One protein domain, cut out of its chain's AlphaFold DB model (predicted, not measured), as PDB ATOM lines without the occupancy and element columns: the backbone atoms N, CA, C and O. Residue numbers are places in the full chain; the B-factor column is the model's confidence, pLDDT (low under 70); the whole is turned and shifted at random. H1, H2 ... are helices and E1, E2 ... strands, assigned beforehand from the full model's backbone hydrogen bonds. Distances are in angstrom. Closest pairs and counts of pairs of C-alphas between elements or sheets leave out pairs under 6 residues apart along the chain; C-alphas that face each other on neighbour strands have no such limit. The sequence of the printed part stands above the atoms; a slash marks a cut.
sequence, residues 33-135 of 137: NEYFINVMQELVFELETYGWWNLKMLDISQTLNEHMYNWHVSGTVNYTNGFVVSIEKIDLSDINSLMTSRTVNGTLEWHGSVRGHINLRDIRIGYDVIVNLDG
ATOM      1  N   ASN A  33     180.393 -82.579 -69.135       71.88
ATOM      2  CA  ASN A  33     179.070 -83.123 -68.838       71.88
ATOM      3  C   ASN A  33     179.125 -84.608 -68.438       71.88
ATOM      4  O   ASN A  33     178.581 -84.981 -67.411       71.88
ATOM      5  N   GLU A  34     179.832 -85.442 -69.205       78.19
ATOM      6  CA  GLU A  34     179.999 -86.872 -68.900       78.19
ATOM      7  C   GLU A  34     180.725 -87.076 -67.570       78.19
ATOM      8  O   GLU A  34     180.293 -87.878 -66.749       78.19
ATOM      9  N   TYR A  35     181.776 -86.290 -67.315       77.81
ATOM     10  CA  TYR A  35     182.466 -86.295 -66.027       77.81
ATOM     11  C   TYR A  35     181.512 -85.962 -64.875       77.81
ATOM     12  O   TYR A  35     181.485 -86.670 -63.872       77.81
ATOM     13  N   PHE A  36     180.700 -84.911 -65.024       76.25
ATOM     14  CA  PHE A  36     179.748 -84.505 -63.993       76.25
ATOM     15  C   PHE A  36     178.666 -85.563 -63.764       76.25
ATOM     16  O   PHE A  36     178.354 -85.870 -62.620       76.25
ATOM     17  N   ILE A  37     178.139 -86.166 -64.832       78.69
ATOM     18  CA  ILE A  37     177.168 -87.261 -64.737       78.69
ATOM     19  C   ILE A  37     177.774 -88.455 -63.990       78.69
ATOM     20  O   ILE A  37     177.141 -88.955 -63.066       78.69
ATOM     21  N   ASN A  38     178.997 -88.871 -64.330       83.50
ATOM     22  CA  ASN A  38     179.647 -90.021 -63.695       83.50
ATOM     23  C   ASN A  38     179.905 -89.784 -62.203       83.50
ATOM     24  O   ASN A  38     179.531 -90.615 -61.382       83.50
ATOM     25  N   VAL A  39     180.465 -88.625 -61.841       83.62
ATOM     26  CA  VAL A  39     180.694 -88.263 -60.430       83.62
ATOM     27  C   VAL A  39     179.376 -88.231 -59.655       83.62
ATOM     28  O   VAL A  39     179.310 -88.674 -58.511       83.62
ATOM     29  N   MET A  40     178.303 -87.737 -60.275       79.06
ATOM     30  CA  MET A  40     176.990 -87.715 -59.641       79.06
ATOM     31  C   MET A  40     176.388 -89.111 -59.478       79.06
ATOM     32  O   MET A  40     175.779 -89.380 -58.448       79.06
ATOM     33  N   GLN A  41     176.568 -90.002 -60.454       79.88
ATOM     34  CA  GLN A  41     176.144 -91.398 -60.345       79.88
ATOM     35  C   GLN A  41     176.894 -92.133 -59.229       79.88
ATOM     36  O   GLN A  41     176.262 -92.839 -58.448       79.88
ATOM     37  N   GLU A  42     178.208 -91.928 -59.112       84.25
ATOM     38  CA  GLU A  42     179.019 -92.499 -58.028       84.25
ATOM     39  C   GLU A  42     178.555 -92.001 -56.655       84.25
ATOM     40  O   GLU A  42     178.324 -92.809 -55.756       84.25
ATOM     41  N   LEU A  43     178.336 -90.690 -56.511       81.56
ATOM     42  CA  LEU A  43     177.842 -90.093 -55.268       81.56
ATOM     43  C   LEU A  43     176.475 -90.660 -54.875       81.56
ATOM     44  O   LEU A  43     176.241 -90.968 -53.709       81.56
ATOM     45  N   VAL A  44     175.560 -90.799 -55.836       77.69
ATOM     46  CA  VAL A  44     174.232 -91.373 -55.585       77.69
ATOM     47  C   VAL A  44     174.347 -92.822 -55.141       77.69
ATOM     48  O   VAL A  44     173.743 -93.187 -54.140       77.69
ATOM     49  N   PHE A  45     175.140 -93.629 -55.844       81.19
ATOM     50  CA  PHE A  45     175.351 -95.030 -55.490       81.19
ATOM     51  C   PHE A  45     175.932 -95.180 -54.077       81.19
ATOM     52  O   PHE A  45     175.523 -96.051 -53.300       81.19
ATOM     53  N   GLU A  46     176.862 -94.300 -53.711       82.25
ATOM     54  CA  GLU A  46     177.417 -94.258 -52.365       82.25
ATOM     55  C   GLU A  46     176.339 -93.899 -51.326       82.25
ATOM     56  O   GLU A  46     176.191 -94.602 -50.324       82.25
ATOM     57  N   LEU A  47     175.519 -92.875 -51.587       78.81
ATOM     58  CA  LEU A  47     174.400 -92.503 -50.712       78.81
ATOM     59  C   LEU A  47     173.352 -93.618 -50.574       78.81
ATOM     60  O   LEU A  47     172.845 -93.833 -49.474       78.81
ATOM     61  N   GLU A  48     173.056 -94.357 -51.643       76.25
ATOM     62  CA  GLU A  48     172.174 -95.530 -51.589       76.25
ATOM     63  C   GLU A  48     172.751 -96.629 -50.695       76.25
ATOM     64  O   GLU A  48     172.021 -97.233 -49.908       76.25
ATOM     65  N   THR A  49     174.065 -96.850 -50.771       81.12
ATOM     66  CA  THR A  49     174.766 -97.867 -49.975       81.12
ATOM     67  C   THR A  49     174.740 -97.536 -48.482       81.12
ATOM     68  O   THR A  49     174.520 -98.424 -47.656       81.12
ATOM     69  N   TYR A  50     174.927 -96.264 -48.118       78.25
ATOM     70  CA  TYR A  50     174.819 -95.810 -46.724       78.25
ATOM     71  C   TYR A  50     173.365 -95.618 -46.258       78.25
ATOM     72  O   TYR A  50     173.092 -95.597 -45.054       78.25
ATOM     73  N   GLY A  51     172.425 -95.545 -47.198       73.00
ATOM     74  CA  GLY A  51     170.996 -95.402 -46.969       73.00
ATOM     75  C   GLY A  51     170.545 -93.950 -46.776       73.00
ATOM     76  O   GLY A  51     171.182 -93.135 -46.107       73.00
ATOM     77  N   TRP A  52     169.368 -93.642 -47.326       75.62
ATOM     78  CA  TRP A  52     168.791 -92.292 -47.386       75.62
ATOM     79  C   TRP A  52     168.257 -91.744 -46.055       75.62
ATOM     80  O   TRP A  52     167.944 -90.559 -45.954       75.62
ATOM     81  N   TRP A  53     168.203 -92.577 -45.018       64.88
ATOM     82  CA  TRP A  53     167.650 -92.258 -43.699       64.88
ATOM     83  C   TRP A  53     168.411 -91.145 -42.959       64.88
ATOM     84  O   TRP A  53     167.874 -90.560 -42.022       64.88
ATOM     85  N   ASN A  54     169.623 -90.795 -43.402       71.88
ATOM     86  CA  ASN A  54     170.365 -89.634 -42.897       71.88
ATOM     87  C   ASN A  54     169.890 -88.287 -43.477       71.88
ATOM     88  O   ASN A  54     170.267 -87.232 -42.959       71.88
ATOM     89  N   LEU A  55     169.070 -88.285 -44.533       80.75
ATOM     90  CA  LEU A  55     168.488 -87.061 -45.078       80.75
ATOM     91  C   LEU A  55     167.257 -86.672 -44.262       80.75
ATOM     92  O   LEU A  55     166.147 -87.150 -44.504       80.75
ATOM     93  N   LYS A  56     167.477 -85.794 -43.281       85.75
ATOM     94  CA  LYS A  56     166.419 -85.262 -42.426       85.75
ATOM     95  C   LYS A  56     165.573 -84.234 -43.174       85.75
ATOM     96  O   LYS A  56     166.096 -83.291 -43.767       85.75
ATOM     97  N   MET A  57     164.262 -84.399 -43.085       87.38
ATOM     98  CA  MET A  57     163.273 -83.475 -43.623       87.38
ATOM     99  C   MET A  57     162.798 -82.498 -42.548       87.38
ATOM    100  O   MET A  57     162.935 -82.737 -41.348       87.38
ATOM    101  N   LEU A  58     162.244 -81.373 -42.995       89.50
ATOM    102  CA  LEU A  58     161.630 -80.392 -42.108       89.50
ATOM    103  C   LEU A  58     160.338 -80.953 -41.512       89.50
ATOM    104  O   LEU A  58     159.589 -81.658 -42.196       89.50
ATOM    105  N   ASP A  59     160.084 -80.592 -40.258       90.75
ATOM    106  CA  ASP A  59     158.818 -80.864 -39.587       90.75
ATOM    107  C   ASP A  59     157.718 -79.981 -40.198       90.75
ATOM    108  O   ASP A  59     157.938 -78.803 -40.501       90.75
ATOM    109  N   ILE A  60     156.535 -80.556 -40.399       91.19
ATOM    110  CA  ILE A  60     155.406 -79.904 -41.074       91.19
ATOM    111  C   ILE A  60     154.188 -79.998 -40.162       91.19
ATOM    112  O   ILE A  60     153.914 -81.045 -39.584       91.19
ATOM    113  N   SER A  61     153.430 -78.912 -40.053       90.81
ATOM    114  CA  SER A  61     152.127 -78.911 -39.388       90.81
ATOM    115  C   SER A  61     151.045 -78.603 -40.413       90.81
ATOM    116  O   SER A  61     151.167 -77.650 -41.185       90.81
ATOM    117  N   GLN A  62     150.012 -79.436 -40.446       90.25
ATOM    118  CA  GLN A  62     148.882 -79.321 -41.357       90.25
ATOM    119  C   GLN A  62     147.590 -79.262 -40.551       90.25
ATOM    120  O   GLN A  62     147.283 -80.159 -39.772       90.25
ATOM    121  N   THR A  63     146.796 -78.225 -40.782       89.50
ATOM    122  CA  THR A  63     145.425 -78.141 -40.275       89.50
ATOM    123  C   THR A  63     144.493 -78.857 -41.249       89.50
ATOM    124  O   THR A  63     144.416 -78.473 -42.419       89.50
ATOM    125  N   LEU A  64     143.803 -79.891 -40.778       87.62
ATOM    126  CA  LEU A  64     142.773 -80.609 -41.518       87.62
ATOM    127  C   LEU A  64     141.403 -80.017 -41.196       87.62
ATOM    128  O   LEU A  64     141.074 -79.777 -40.039       87.62
ATOM    129  N   ASN A  65     140.611 -79.797 -42.236       86.69
ATOM    130  CA  ASN A  65     139.206 -79.431 -42.129       86.69
ATOM    131  C   ASN A  65     138.489 -80.031 -43.336       86.69
ATOM    132  O   ASN A  65     138.300 -79.372 -44.361       86.69
ATOM    133  N   GLU A  66     138.186 -81.322 -43.242       83.69
ATOM    134  CA  GLU A  66     137.622 -82.086 -44.346       83.69
ATOM    135  C   GLU A  66     136.278 -82.703 -43.963       83.69
ATOM    136  O   GLU A  66     136.043 -83.160 -42.842       83.69
ATOM    137  N   HIS A  67     135.375 -82.718 -44.939       83.94
ATOM    138  CA  HIS A  67     134.105 -83.415 -44.857       83.94
ATOM    139  C   HIS A  67     134.135 -84.610 -45.801       83.94
ATOM    140  O   HIS A  67     134.168 -84.447 -47.021       83.94
ATOM    141  N   MET A  68     134.073 -85.813 -45.238       80.44
ATOM    142  CA  MET A  68     133.859 -87.040 -45.998       80.44
ATOM    143  C   MET A  68     132.486 -87.607 -45.642       80.44
ATOM    144  O   MET A  68     132.279 -88.146 -44.557       80.44
ATOM    145  N   TYR A  69     131.534 -87.500 -46.572       81.44
ATOM    146  CA  TYR A  69     130.133 -87.891 -46.366       81.44
ATOM    147  C   TYR A  69     129.518 -87.221 -45.120       81.44
ATOM    148  O   TYR A  69     129.503 -85.998 -45.023       81.44
ATOM    149  N   ASN A  70     129.012 -88.012 -44.166       81.19
ATOM    150  CA  ASN A  70     128.448 -87.527 -42.903       81.19
ATOM    151  C   ASN A  70     129.512 -87.298 -41.817       81.19
ATOM    152  O   ASN A  70     129.153 -86.997 -40.680       81.19
ATOM    153  N   TRP A  71     130.799 -87.490 -42.117       75.50
ATOM    154  CA  TRP A  71     131.882 -87.298 -41.157       75.50
ATOM    155  C   TRP A  71     132.553 -85.952 -41.401       75.50
ATOM    156  O   TRP A  71     132.977 -85.636 -42.513       75.50
ATOM    157  N   HIS A  72     132.624 -85.157 -40.340       82.88
ATOM    158  CA  HIS A  72     133.407 -83.936 -40.290       82.88
ATOM    159  C   HIS A  72     134.660 -84.216 -39.474       82.88
ATOM    160  O   HIS A  72     134.550 -84.596 -38.308       82.88
ATOM    161  N   VAL A  73     135.828 -84.061 -40.090       81.25
ATOM    162  CA  VAL A  73     137.118 -84.224 -39.423       81.25
ATOM    163  C   VAL A  73     137.826 -82.877 -39.470       81.25
ATOM    164  O   VAL A  73     138.295 -82.440 -40.521       81.25
ATOM    165  N   SER A  74     137.876 -82.223 -38.314       88.31
ATOM    166  CA  SER A  74     138.680 -81.026 -38.077       88.31
ATOM    167  C   SER A  74     139.810 -81.387 -37.125       88.31
ATOM    168  O   SER A  74     139.632 -82.236 -36.252       88.31
ATOM    169  N   GLY A  75     140.985 -80.799 -37.300       88.31
ATOM    170  CA  GLY A  75     142.103 -81.036 -36.400       88.31
ATOM    171  C   GLY A  75     143.439 -80.561 -36.941       88.31
ATOM    172  O   GLY A  75     143.539 -79.982 -38.019       88.31
ATOM    173  N   THR A  76     144.499 -80.828 -36.188       91.38
ATOM    174  CA  THR A  76     145.879 -80.541 -36.592       91.38
ATOM    175  C   THR A  76     146.691 -81.828 -36.620       91.38
ATOM    176  O   THR A  76     146.668 -82.611 -35.670       91.38
ATOM    177  N   VAL A  77     147.435 -82.027 -37.702       91.00
ATOM    178  CA  VAL A  77     148.392 -83.118 -37.876       91.00
ATOM    179  C   VAL A  77     149.793 -82.537 -37.883       91.00
ATOM    180  O   VAL A  77     150.121 -81.682 -38.706       91.00
ATOM    181  N   ASN A  78     150.622 -83.011 -36.963       92.62
ATOM    182  CA  ASN A  78     152.027 -82.655 -36.880       92.62
ATOM    183  C   ASN A  78     152.867 -83.826 -37.384       92.62
ATOM    184  O   ASN A  78     152.832 -84.916 -36.816       92.62
ATOM    185  N   TYR A  79     153.629 -83.575 -38.439       92.50
ATOM    186  CA  TYR A  79     154.609 -84.481 -39.010       92.50
ATOM    187  C   TYR A  79     155.980 -84.092 -38.464       92.50
ATOM    188  O   TYR A  79     156.473 -82.994 -38.727       92.50
ATOM    189  N   THR A  80     156.582 -84.984 -37.688       92.19
ATOM    190  CA  THR A  80     157.869 -84.763 -37.022       92.19
ATOM    191  C   THR A  80     158.882 -85.814 -37.440       92.19
ATOM    192  O   THR A  80     158.505 -86.895 -37.892       92.19
ATOM    193  N   ASN A  81     160.171 -85.496 -37.300       89.75
ATOM    194  CA  ASN A  81     161.263 -86.446 -37.528       89.75
ATOM    195  C   ASN A  81     161.224 -87.080 -38.931       89.75
ATOM    196  O   ASN A  81     161.371 -88.288 -39.104       89.75
ATOM    197  N   GLY A  82     160.994 -86.248 -39.946       87.56
ATOM    198  CA  GLY A  82     160.941 -86.727 -41.318       87.56
ATOM    199  C   GLY A  82     162.300 -87.224 -41.808       87.56
ATOM    200  O   GLY A  82     163.317 -86.566 -41.581       87.56
ATOM    201  N   PHE A  83     162.323 -88.347 -42.521       88.81
ATOM    202  CA  PHE A  83     163.527 -88.879 -43.163       88.81
ATOM    203  C   PHE A  83     163.219 -89.453 -44.545       88.81
ATOM    204  O   PHE A  83     162.127 -89.967 -44.804       88.81
ATOM    205  N   VAL A  84     164.188 -89.372 -45.455       88.06
ATOM    206  CA  VAL A  84     164.043 -89.949 -46.796       88.06
ATOM    207  C   VAL A  84     164.191 -91.469 -46.727       88.06
ATOM    208  O   VAL A  84     165.160 -91.998 -46.189       88.06
ATOM    209  N   VAL A  85     163.217 -92.178 -47.291       84.38
ATOM    210  CA  VAL A  85     163.198 -93.644 -47.383       84.38
ATOM    211  C   VAL A  85     163.850 -94.095 -48.686       84.38
ATOM    212  O   VAL A  85     164.697 -94.984 -48.684       84.38
ATOM    213  N   SER A  86     163.463 -93.479 -49.805       82.44
ATOM    214  CA  SER A  86     164.012 -93.796 -51.123       82.44
ATOM    215  C   SER A  86     163.879 -92.621 -52.084       82.44
ATOM    216  O   SER A  86     162.999 -91.776 -51.930       82.44
ATOM    217  N   ILE A  87     164.720 -92.608 -53.113       82.56
ATOM    218  CA  ILE A  87     164.644 -91.679 -54.241       82.56
ATOM    219  C   ILE A  87     164.571 -92.540 -55.493       82.56
ATOM    220  O   ILE A  87     165.493 -93.302 -55.757       82.56
ATOM    221  N   GLU A  88     163.468 -92.473 -56.236       78.75
ATOM    222  CA  GLU A  88     163.295 -93.342 -57.409       78.75
ATOM    223  C   GLU A  88     163.935 -92.752 -58.669       78.75
ATOM    224  O   GLU A  88     164.296 -93.496 -59.583       78.75
ATOM    225  N   LYS A  89     164.089 -91.424 -58.736       81.06
ATOM    226  CA  LYS A  89     164.609 -90.765 -59.932       81.06
ATOM    227  C   LYS A  89     165.513 -89.583 -59.615       81.06
ATOM    228  O   LYS A  89     165.221 -88.760 -58.752       81.06
ATOM    229  N   ILE A  90     166.597 -89.459 -60.377       77.50
ATOM    230  CA  ILE A  90     167.552 -88.355 -60.274       77.50
ATOM    231  C   ILE A  90     167.782 -87.779 -61.664       77.50
ATOM    232  O   ILE A  90     168.240 -88.472 -62.570       77.50
ATOM    233  N   ASP A  91     167.450 -86.502 -61.822       81.19
ATOM    234  CA  ASP A  91     167.598 -85.753 -63.064       81.19
ATOM    235  C   ASP A  91     168.610 -84.617 -62.861       81.19
ATOM    236  O   ASP A  91     168.585 -83.914 -61.852       81.19
ATOM    237  N   LEU A  92     169.476 -84.383 -63.844       77.25
ATOM    238  CA  LEU A  92     170.429 -83.271 -63.828       77.25
ATOM    239  C   LEU A  92     169.939 -82.153 -64.751       77.25
ATOM    240  O   LEU A  92     169.562 -82.414 -65.894       77.25
ATOM    241  N   SER A  93     169.950 -80.909 -64.272       83.00
ATOM    242  CA  SER A  93     169.602 -79.729 -65.075       83.00
ATOM    243  C   SER A  93     170.670 -78.639 -64.991       83.00
ATOM    244  O   SER A  93     171.499 -78.618 -64.083       83.00
ATOM    245  N   ASP A  94     170.655 -77.728 -65.967       83.00
ATOM    246  CA  ASP A  94     171.460 -76.495 -65.984       83.00
ATOM    247  C   ASP A  94     172.972 -76.708 -65.829       83.00
ATOM    248  O   ASP A  94     173.666 -75.926 -65.175       83.00
ATOM    249  N   ILE A  95     173.494 -77.778 -66.432       79.62
ATOM    250  CA  ILE A  95     174.922 -78.090 -66.381       79.62
ATOM    251  C   ILE A  95     175.694 -77.041 -67.188       79.62
ATOM    252  O   ILE A  95     175.527 -76.910 -68.401       79.62
ATOM    253  N   ASN A  96     176.568 -76.309 -66.509       79.69
ATOM    254  CA  ASN A  96     177.442 -75.295 -67.070       79.69
ATOM    255  C   ASN A  96     178.896 -75.591 -66.691       79.69
ATOM    256  O   ASN A  96     179.219 -75.815 -65.525       79.69
ATOM    257  N   SER A  97     179.780 -75.563 -67.682       79.31
ATOM    258  CA  SER A  97     181.222 -75.679 -67.501       79.31
ATOM    259  C   SER A  97     181.890 -74.319 -67.697       79.31
ATOM    260  O   SER A  97     181.805 -73.734 -68.778       79.31
ATOM    261  N   LEU A  98     182.614 -73.853 -66.686       79.38
ATOM    262  CA  LEU A  98     183.409 -72.632 -66.727       79.38
ATOM    263  C   LEU A  98     184.898 -72.984 -66.729       79.38
ATOM    264  O   LEU A  98     185.359 -73.744 -65.881       79.38
ATOM    265  N   MET A  99     185.659 -72.384 -67.645       79.19
ATOM    266  CA  MET A  99     187.121 -72.419 -67.614       79.19
ATOM    267  C   MET A  99     187.646 -71.015 -67.333       79.19
ATOM    268  O   MET A  99     187.340 -70.075 -68.068       79.19
ATOM    269  N   THR A 100     188.440 -70.869 -66.281       79.81
ATOM    270  CA  THR A 100     189.134 -69.624 -65.950       79.81
ATOM    271  C   THR A 100     190.638 -69.858 -65.944       79.81
ATOM    272  O   THR A 100     191.119 -70.984 -65.841       79.81
ATOM    273  N   SER A 101     191.410 -68.790 -66.097       82.56
ATOM    274  CA  SER A 101     192.862 -68.828 -65.954       82.56
ATOM    275  C   SER A 101     193.296 -67.871 -64.870       82.56
ATOM    276  O   SER A 101     192.795 -66.746 -64.802       82.56
ATOM    277  N   ARG A 102     194.283 -68.281 -64.083       82.12
ATOM    278  CA  ARG A 102     194.961 -67.420 -63.124       82.12
ATOM    279  C   ARG A 102     196.462 -67.573 -63.308       82.12
ATOM    280  O   ARG A 102     196.965 -68.684 -63.389       82.12
ATOM    281  N   THR A 103     197.184 -66.463 -63.351       82.62
ATOM    282  CA  THR A 103     198.647 -66.505 -63.314       82.62
ATOM    283  C   THR A 103     199.100 -66.534 -61.860       82.62
ATOM    284  O   THR A 103     198.806 -65.602 -61.106       82.62
ATOM    285  N   VAL A 104     199.815 -67.585 -61.466       79.56
ATOM    286  CA  VAL A 104     200.403 -67.747 -60.130       79.56
ATOM    287  C   VAL A 104     201.909 -67.940 -60.309       79.56
ATOM    288  O   VAL A 104     202.343 -68.773 -61.098       79.56
ATOM    289  N   ASN A 105     202.725 -67.120 -59.638       81.06
ATOM    290  CA  ASN A 105     204.197 -67.166 -59.720       81.06
ATOM    291  C   ASN A 105     204.759 -67.166 -61.159       81.06
ATOM    292  O   ASN A 105     205.700 -67.889 -61.474       81.06
ATOM    293  N   GLY A 106     204.158 -66.378 -62.059       81.56
ATOM    294  CA  GLY A 106     204.578 -66.289 -63.464       81.56
ATOM    295  C   GLY A 106     204.170 -67.479 -64.341       81.56
ATOM    296  O   GLY A 106     204.440 -67.456 -65.540       81.56
ATOM    297  N   THR A 107     203.479 -68.480 -63.785       79.31
ATOM    298  CA  THR A 107     202.935 -69.627 -64.523       79.31
ATOM    299  C   THR A 107     201.431 -69.457 -64.713       79.31
ATOM    300  O   THR A 107     200.716 -69.070 -63.790       79.31
ATOM    301  N   LEU A 108     200.938 -69.710 -65.927       79.69
ATOM    302  CA  LEU A 108     199.510 -69.677 -66.237       79.69
ATOM    303  C   LEU A 108     198.855 -70.988 -65.783       79.69
ATOM    304  O   LEU A 108     199.086 -72.034 -66.387       79.69
ATOM    305  N   GLU A 109     198.023 -70.926 -64.747       82.94
ATOM    306  CA  GLU A 109     197.234 -72.055 -64.254       82.94
ATOM    307  C   GLU A 109     195.798 -71.959 -64.766       82.94
ATOM    308  O   GLU A 109     195.127 -70.929 -64.639       82.94
ATOM    309  N   TRP A 110     195.296 -73.052 -65.329       77.56
ATOM    310  CA  TRP A 110     193.925 -73.139 -65.811       77.56
ATOM    311  C   TRP A 110     193.046 -73.872 -64.803       77.56
ATOM    312  O   TRP A 110     193.400 -74.949 -64.333       77.56
ATOM    313  N   HIS A 111     191.885 -73.301 -64.503       79.06
ATOM    314  CA  HIS A 111     190.910 -73.832 -63.563       79.06
ATOM    315  C   HIS A 111     189.616 -74.157 -64.306       79.06
ATOM    316  O   HIS A 111     189.003 -73.279 -64.914       79.06
ATOM    317  N   GLY A 112     189.204 -75.420 -64.248       77.44
ATOM    318  CA  GLY A 112     187.920 -75.879 -64.763       77.44
ATOM    319  C   GLY A 112     186.931 -76.095 -63.628       77.44
ATOM    320  O   GLY A 112     187.261 -76.736 -62.634       77.44
ATOM    321  N   SER A 113     185.716 -75.582 -63.774       76.00
ATOM    322  CA  SER A 113     184.601 -75.834 -62.864       76.00
ATOM    323  C   SER A 113     183.394 -76.302 -63.669       76.00
ATOM    324  O   SER A 113     183.120 -75.773 -64.743       76.00
ATOM    325  N   VAL A 114     182.673 -77.292 -63.150       79.69
ATOM    326  CA  VAL A 114     181.369 -77.703 -63.672       79.69
ATOM    327  C   VAL A 114     180.347 -77.510 -62.560       79.69
ATOM    328  O   VAL A 114     180.581 -77.916 -61.422       79.69
ATOM    329  N   ARG A 115     179.233 -76.858 -62.883       81.50
ATOM    330  CA  ARG A 115     178.113 -76.611 -61.976       81.50
ATOM    331  C   ARG A 115     176.839 -77.111 -62.635       81.50
ATOM    332  O   ARG A 115     176.626 -76.833 -63.804       81.50
ATOM    333  N   GLY A 116     175.977 -77.773 -61.879       79.38
ATOM    334  CA  GLY A 116     174.638 -78.156 -62.314       79.38
ATOM    335  C   GLY A 116     173.699 -78.263 -61.120       79.38
ATOM    336  O   GLY A 116     174.146 -78.204 -59.971       79.38
ATOM    337  N   HIS A 117     172.409 -78.407 -61.394       84.38
ATOM    338  CA  HIS A 117     171.401 -78.718 -60.390       84.38
ATOM    339  C   HIS A 117     171.057 -80.199 -60.443       84.38
ATOM    340  O   HIS A 117     170.891 -80.784 -61.515       84.38
ATOM    341  N   ILE A 118     170.943 -80.791 -59.261       78.69
ATOM    342  CA  ILE A 118     170.518 -82.171 -59.081       78.69
ATOM    343  C   ILE A 118     169.075 -82.114 -58.612       78.69
ATOM    344  O   ILE A 118     168.775 -81.527 -57.575       78.69
ATOM    345  N   ASN A 119     168.190 -82.718 -59.390       83.56
ATOM    346  CA  ASN A 119     166.774 -82.792 -59.095       83.56
ATOM    347  C   ASN A 119     166.443 -84.223 -58.692       83.56
ATOM    348  O   ASN A 119     166.429 -85.130 -59.523       83.56
ATOM    349  N   LEU A 120     166.167 -84.408 -57.409       81.62
ATOM    350  CA  LEU A 120     165.695 -85.667 -56.853       81.62
ATOM    351  C   LEU A 120     164.170 -85.697 -57.026       81.62
ATOM    352  O   LEU A 120     163.474 -84.790 -56.570       81.62
ATOM    353  N   ARG A 121     163.657 -86.692 -57.746       82.62
ATOM    354  CA  ARG A 121     162.232 -86.866 -58.054       82.62
ATOM    355  C   ARG A 121     161.737 -88.186 -57.490       82.62
ATOM    356  O   ARG A 121     162.523 -89.098 -57.244       82.62
ATOM    357  N   ASP A 122     160.424 -88.251 -57.290       85.38
ATOM    358  CA  ASP A 122     159.741 -89.447 -56.795       85.38
ATOM    359  C   ASP A 122     160.370 -89.938 -55.477       85.38
ATOM    360  O   ASP A 122     160.758 -91.093 -55.298       85.38
ATOM    361  N   ILE A 123     160.539 -88.985 -54.552       85.25
ATOM    362  CA  ILE A 123     161.118 -89.212 -53.230       85.25
ATOM    363  C   ILE A 123     160.035 -89.779 -52.316       85.25
ATOM    364  O   ILE A 123     158.971 -89.180 -52.149       85.25
ATOM    365  N   ARG A 124     160.331 -90.905 -51.667       86.62
ATOM    366  CA  ARG A 124     159.513 -91.451 -50.581       86.62
ATOM    367  C   ARG A 124     160.074 -90.989 -49.251       86.62
ATOM    368  O   ARG A 124     161.271 -91.118 -49.000       86.62
ATOM    369  N   ILE A 125     159.200 -90.476 -48.396       89.19
ATOM    370  CA  ILE A 125     159.565 -89.876 -47.114       89.19
ATOM    371  C   ILE A 125     158.746 -90.554 -46.015       89.19
ATOM    372  O   ILE A 125     157.550 -90.792 -46.191       89.19
ATOM    373  N   GLY A 126     159.396 -90.871 -44.901       88.12
ATOM    374  CA  GLY A 126     158.755 -91.312 -43.667       88.12
ATOM    375  C   GLY A 126     158.672 -90.155 -42.676       88.12
ATOM    376  O   GLY A 126     159.585 -89.337 -42.626       88.12
ATOM    377  N   TYR A 127     157.588 -90.094 -41.903       91.75
ATOM    378  CA  TYR A 127     157.374 -89.120 -40.830       91.75
ATOM    379  C   TYR A 127     156.743 -89.802 -39.618       91.75
ATOM    380  O   TYR A 127     155.900 -90.689 -39.779       91.75
ATOM    381  N   ASP A 128     157.079 -89.316 -38.428       89.62
ATOM    382  CA  ASP A 128     156.346 -89.613 -37.202       89.62
ATOM    383  C   ASP A 128     155.158 -88.650 -37.101       89.62
ATOM    384  O   ASP A 128     155.328 -87.427 -37.102       89.62
ATOM    385  N   VAL A 129     153.941 -89.195 -37.048       89.25
ATOM    386  CA  VAL A 129     152.702 -88.415 -37.164       89.25
ATOM    387  C   VAL A 129     151.978 -88.344 -35.826       89.25
ATOM    388  O   VAL A 129     151.629 -89.369 -35.243       89.25
ATOM    389  N   ILE A 130     151.697 -87.124 -35.371       89.88
ATOM    390  CA  ILE A 130     150.854 -86.848 -34.206       89.88
ATOM    391  C   ILE A 130     149.584 -86.160 -34.697       89.88
ATOM    392  O   ILE A 130     149.642 -85.088 -35.299       89.88
ATOM    393  N   VAL A 131     148.436 -86.780 -34.438       87.19
ATOM    394  CA  VAL A 131     147.126 -86.299 -34.881       87.19
ATOM    395  C   VAL A 131     146.336 -85.805 -33.674       87.19
ATOM    396  O   VAL A 131     146.115 -86.562 -32.733       87.19
ATOM    397  N   ASN A 132     145.871 -84.558 -33.736       86.81
ATOM    398  CA  ASN A 132     144.946 -83.971 -32.773       86.81
ATOM    399  C   ASN A 132     143.641 -83.632 -33.500       86.81
ATOM    400  O   ASN A 132     143.601 -82.648 -34.237       86.81
ATOM    401  N   LEU A 133     142.602 -84.451 -33.330       84.19
ATOM    402  CA  LEU A 133     141.290 -84.227 -33.946       84.19
ATOM    403  C   LEU A 133     140.338 -83.519 -32.980       84.19
ATOM    404  O   LEU A 133     140.212 -83.908 -31.818       84.19
ATOM    405  N   ASP A 134     139.624 -82.522 -33.489       76.50
ATOM    406  CA  ASP A 134     138.529 -81.867 -32.786       76.50
ATOM    407  C   ASP A 134     137.347 -82.844 -32.698       76.50
ATOM    408  O   ASP A 134     136.772 -83.248 -33.711       76.50
ATOM    409  N   GLY A 135     136.979 -83.238 -31.476       65.25
ATOM    410  CA  GLY A 135     135.834 -84.120 -31.220       65.25
ATOM    411  C   GLY A 135     136.160 -85.592 -30.950       65.25
ATOM    412  O   GLY A 135     135.231 -86.398 -30.890       65.25
TER     413      GLY A 135
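Overview. This is residues 33 to 135 of the 137 residues of an uncharacterized protein of Papilio xuthus (UniProt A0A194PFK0). A long, twisted ribbon of two antiparallel strands, E2 and E3, runs the length of a rod; the short strand E1 widens it to three strands at one end, and the helix H1 packs slantwise on one face of the ribbon partway along. At the other end the tip of the hairpin, residues 103 to 108, sticks out free. The printed part has 103 residues, with one named helix followed by three named strands, H1 E1 E2 E3; the sheet's order is E1 - E2 - E3, all antiparallel, and the class is mixed, helices and strands. The whole is extended, with a radius of gyration of the C-alphas of 22.7 A and spans of 79 by 26 by 24 A.

Along the chain. E2, residues 71 to 104, is the longest strand by residues and measures 73.7 A from its first C-alpha at (131.882, -87.298, -41.157) to its last at (200.403, -67.747, -60.130). E3, residues 107 to 134, measures 72.8 A and ends with C-alpha 134 at (138.529, -81.867, -32.786). E1, residues 60 to 68, measures 23.2 A. H1, residues 33 to 50, measures 25.8 A and begins with C-alpha 33 at (179.070, -83.123, -68.838). E1 bends by 51 degrees at residue 65, and E2 bends by 69 degrees at residue 101.

Arrangement. E1, E2 and E3 form a meander, each strand the antiparallel neighbour of the one before. E2 is the inner strand, and E1 and E3 are edge strands. E2 and E3 are a hairpin with 179 degrees between their directions; N 76 and O 132 are 2.8 A apart and N 104 and O 107 are 2.9 A apart, both within hydrogen-bond range. E1 and E2 are also a hairpin, at 136 degrees; N 62 and O 77 are within hydrogen-bond range at 2.8 A. H1 is on the sheet, at a height over the sheet of 7.9 A. It lies over E3 and only just over E2, on which 3 of its C-alphas fall. It runs slantwise to the strands, at 33 degrees to E3 on the local plane. The closest C-alphas of H1 and E2 are those of Asn 33 and Ile 95, 7.0 A apart; those of H1 and E3 are Phe 36 and Val 114, also 7.0 A apart. In H1 every O i to N i+4 pair is within hydrogen-bond range.

Size, cuts and confidence. The two C-alphas farthest apart, those of Asn 70 and Gly 106, are 81.7 A from each other. The printed part has no cut. The links E1 to E2 and E2 to E3 are tight, with 2 residues each, and the link H1 to E1 is short, with 9 residues. The mean pLDDT of the printed part is 82.6; residues 53 and 135 are under 70.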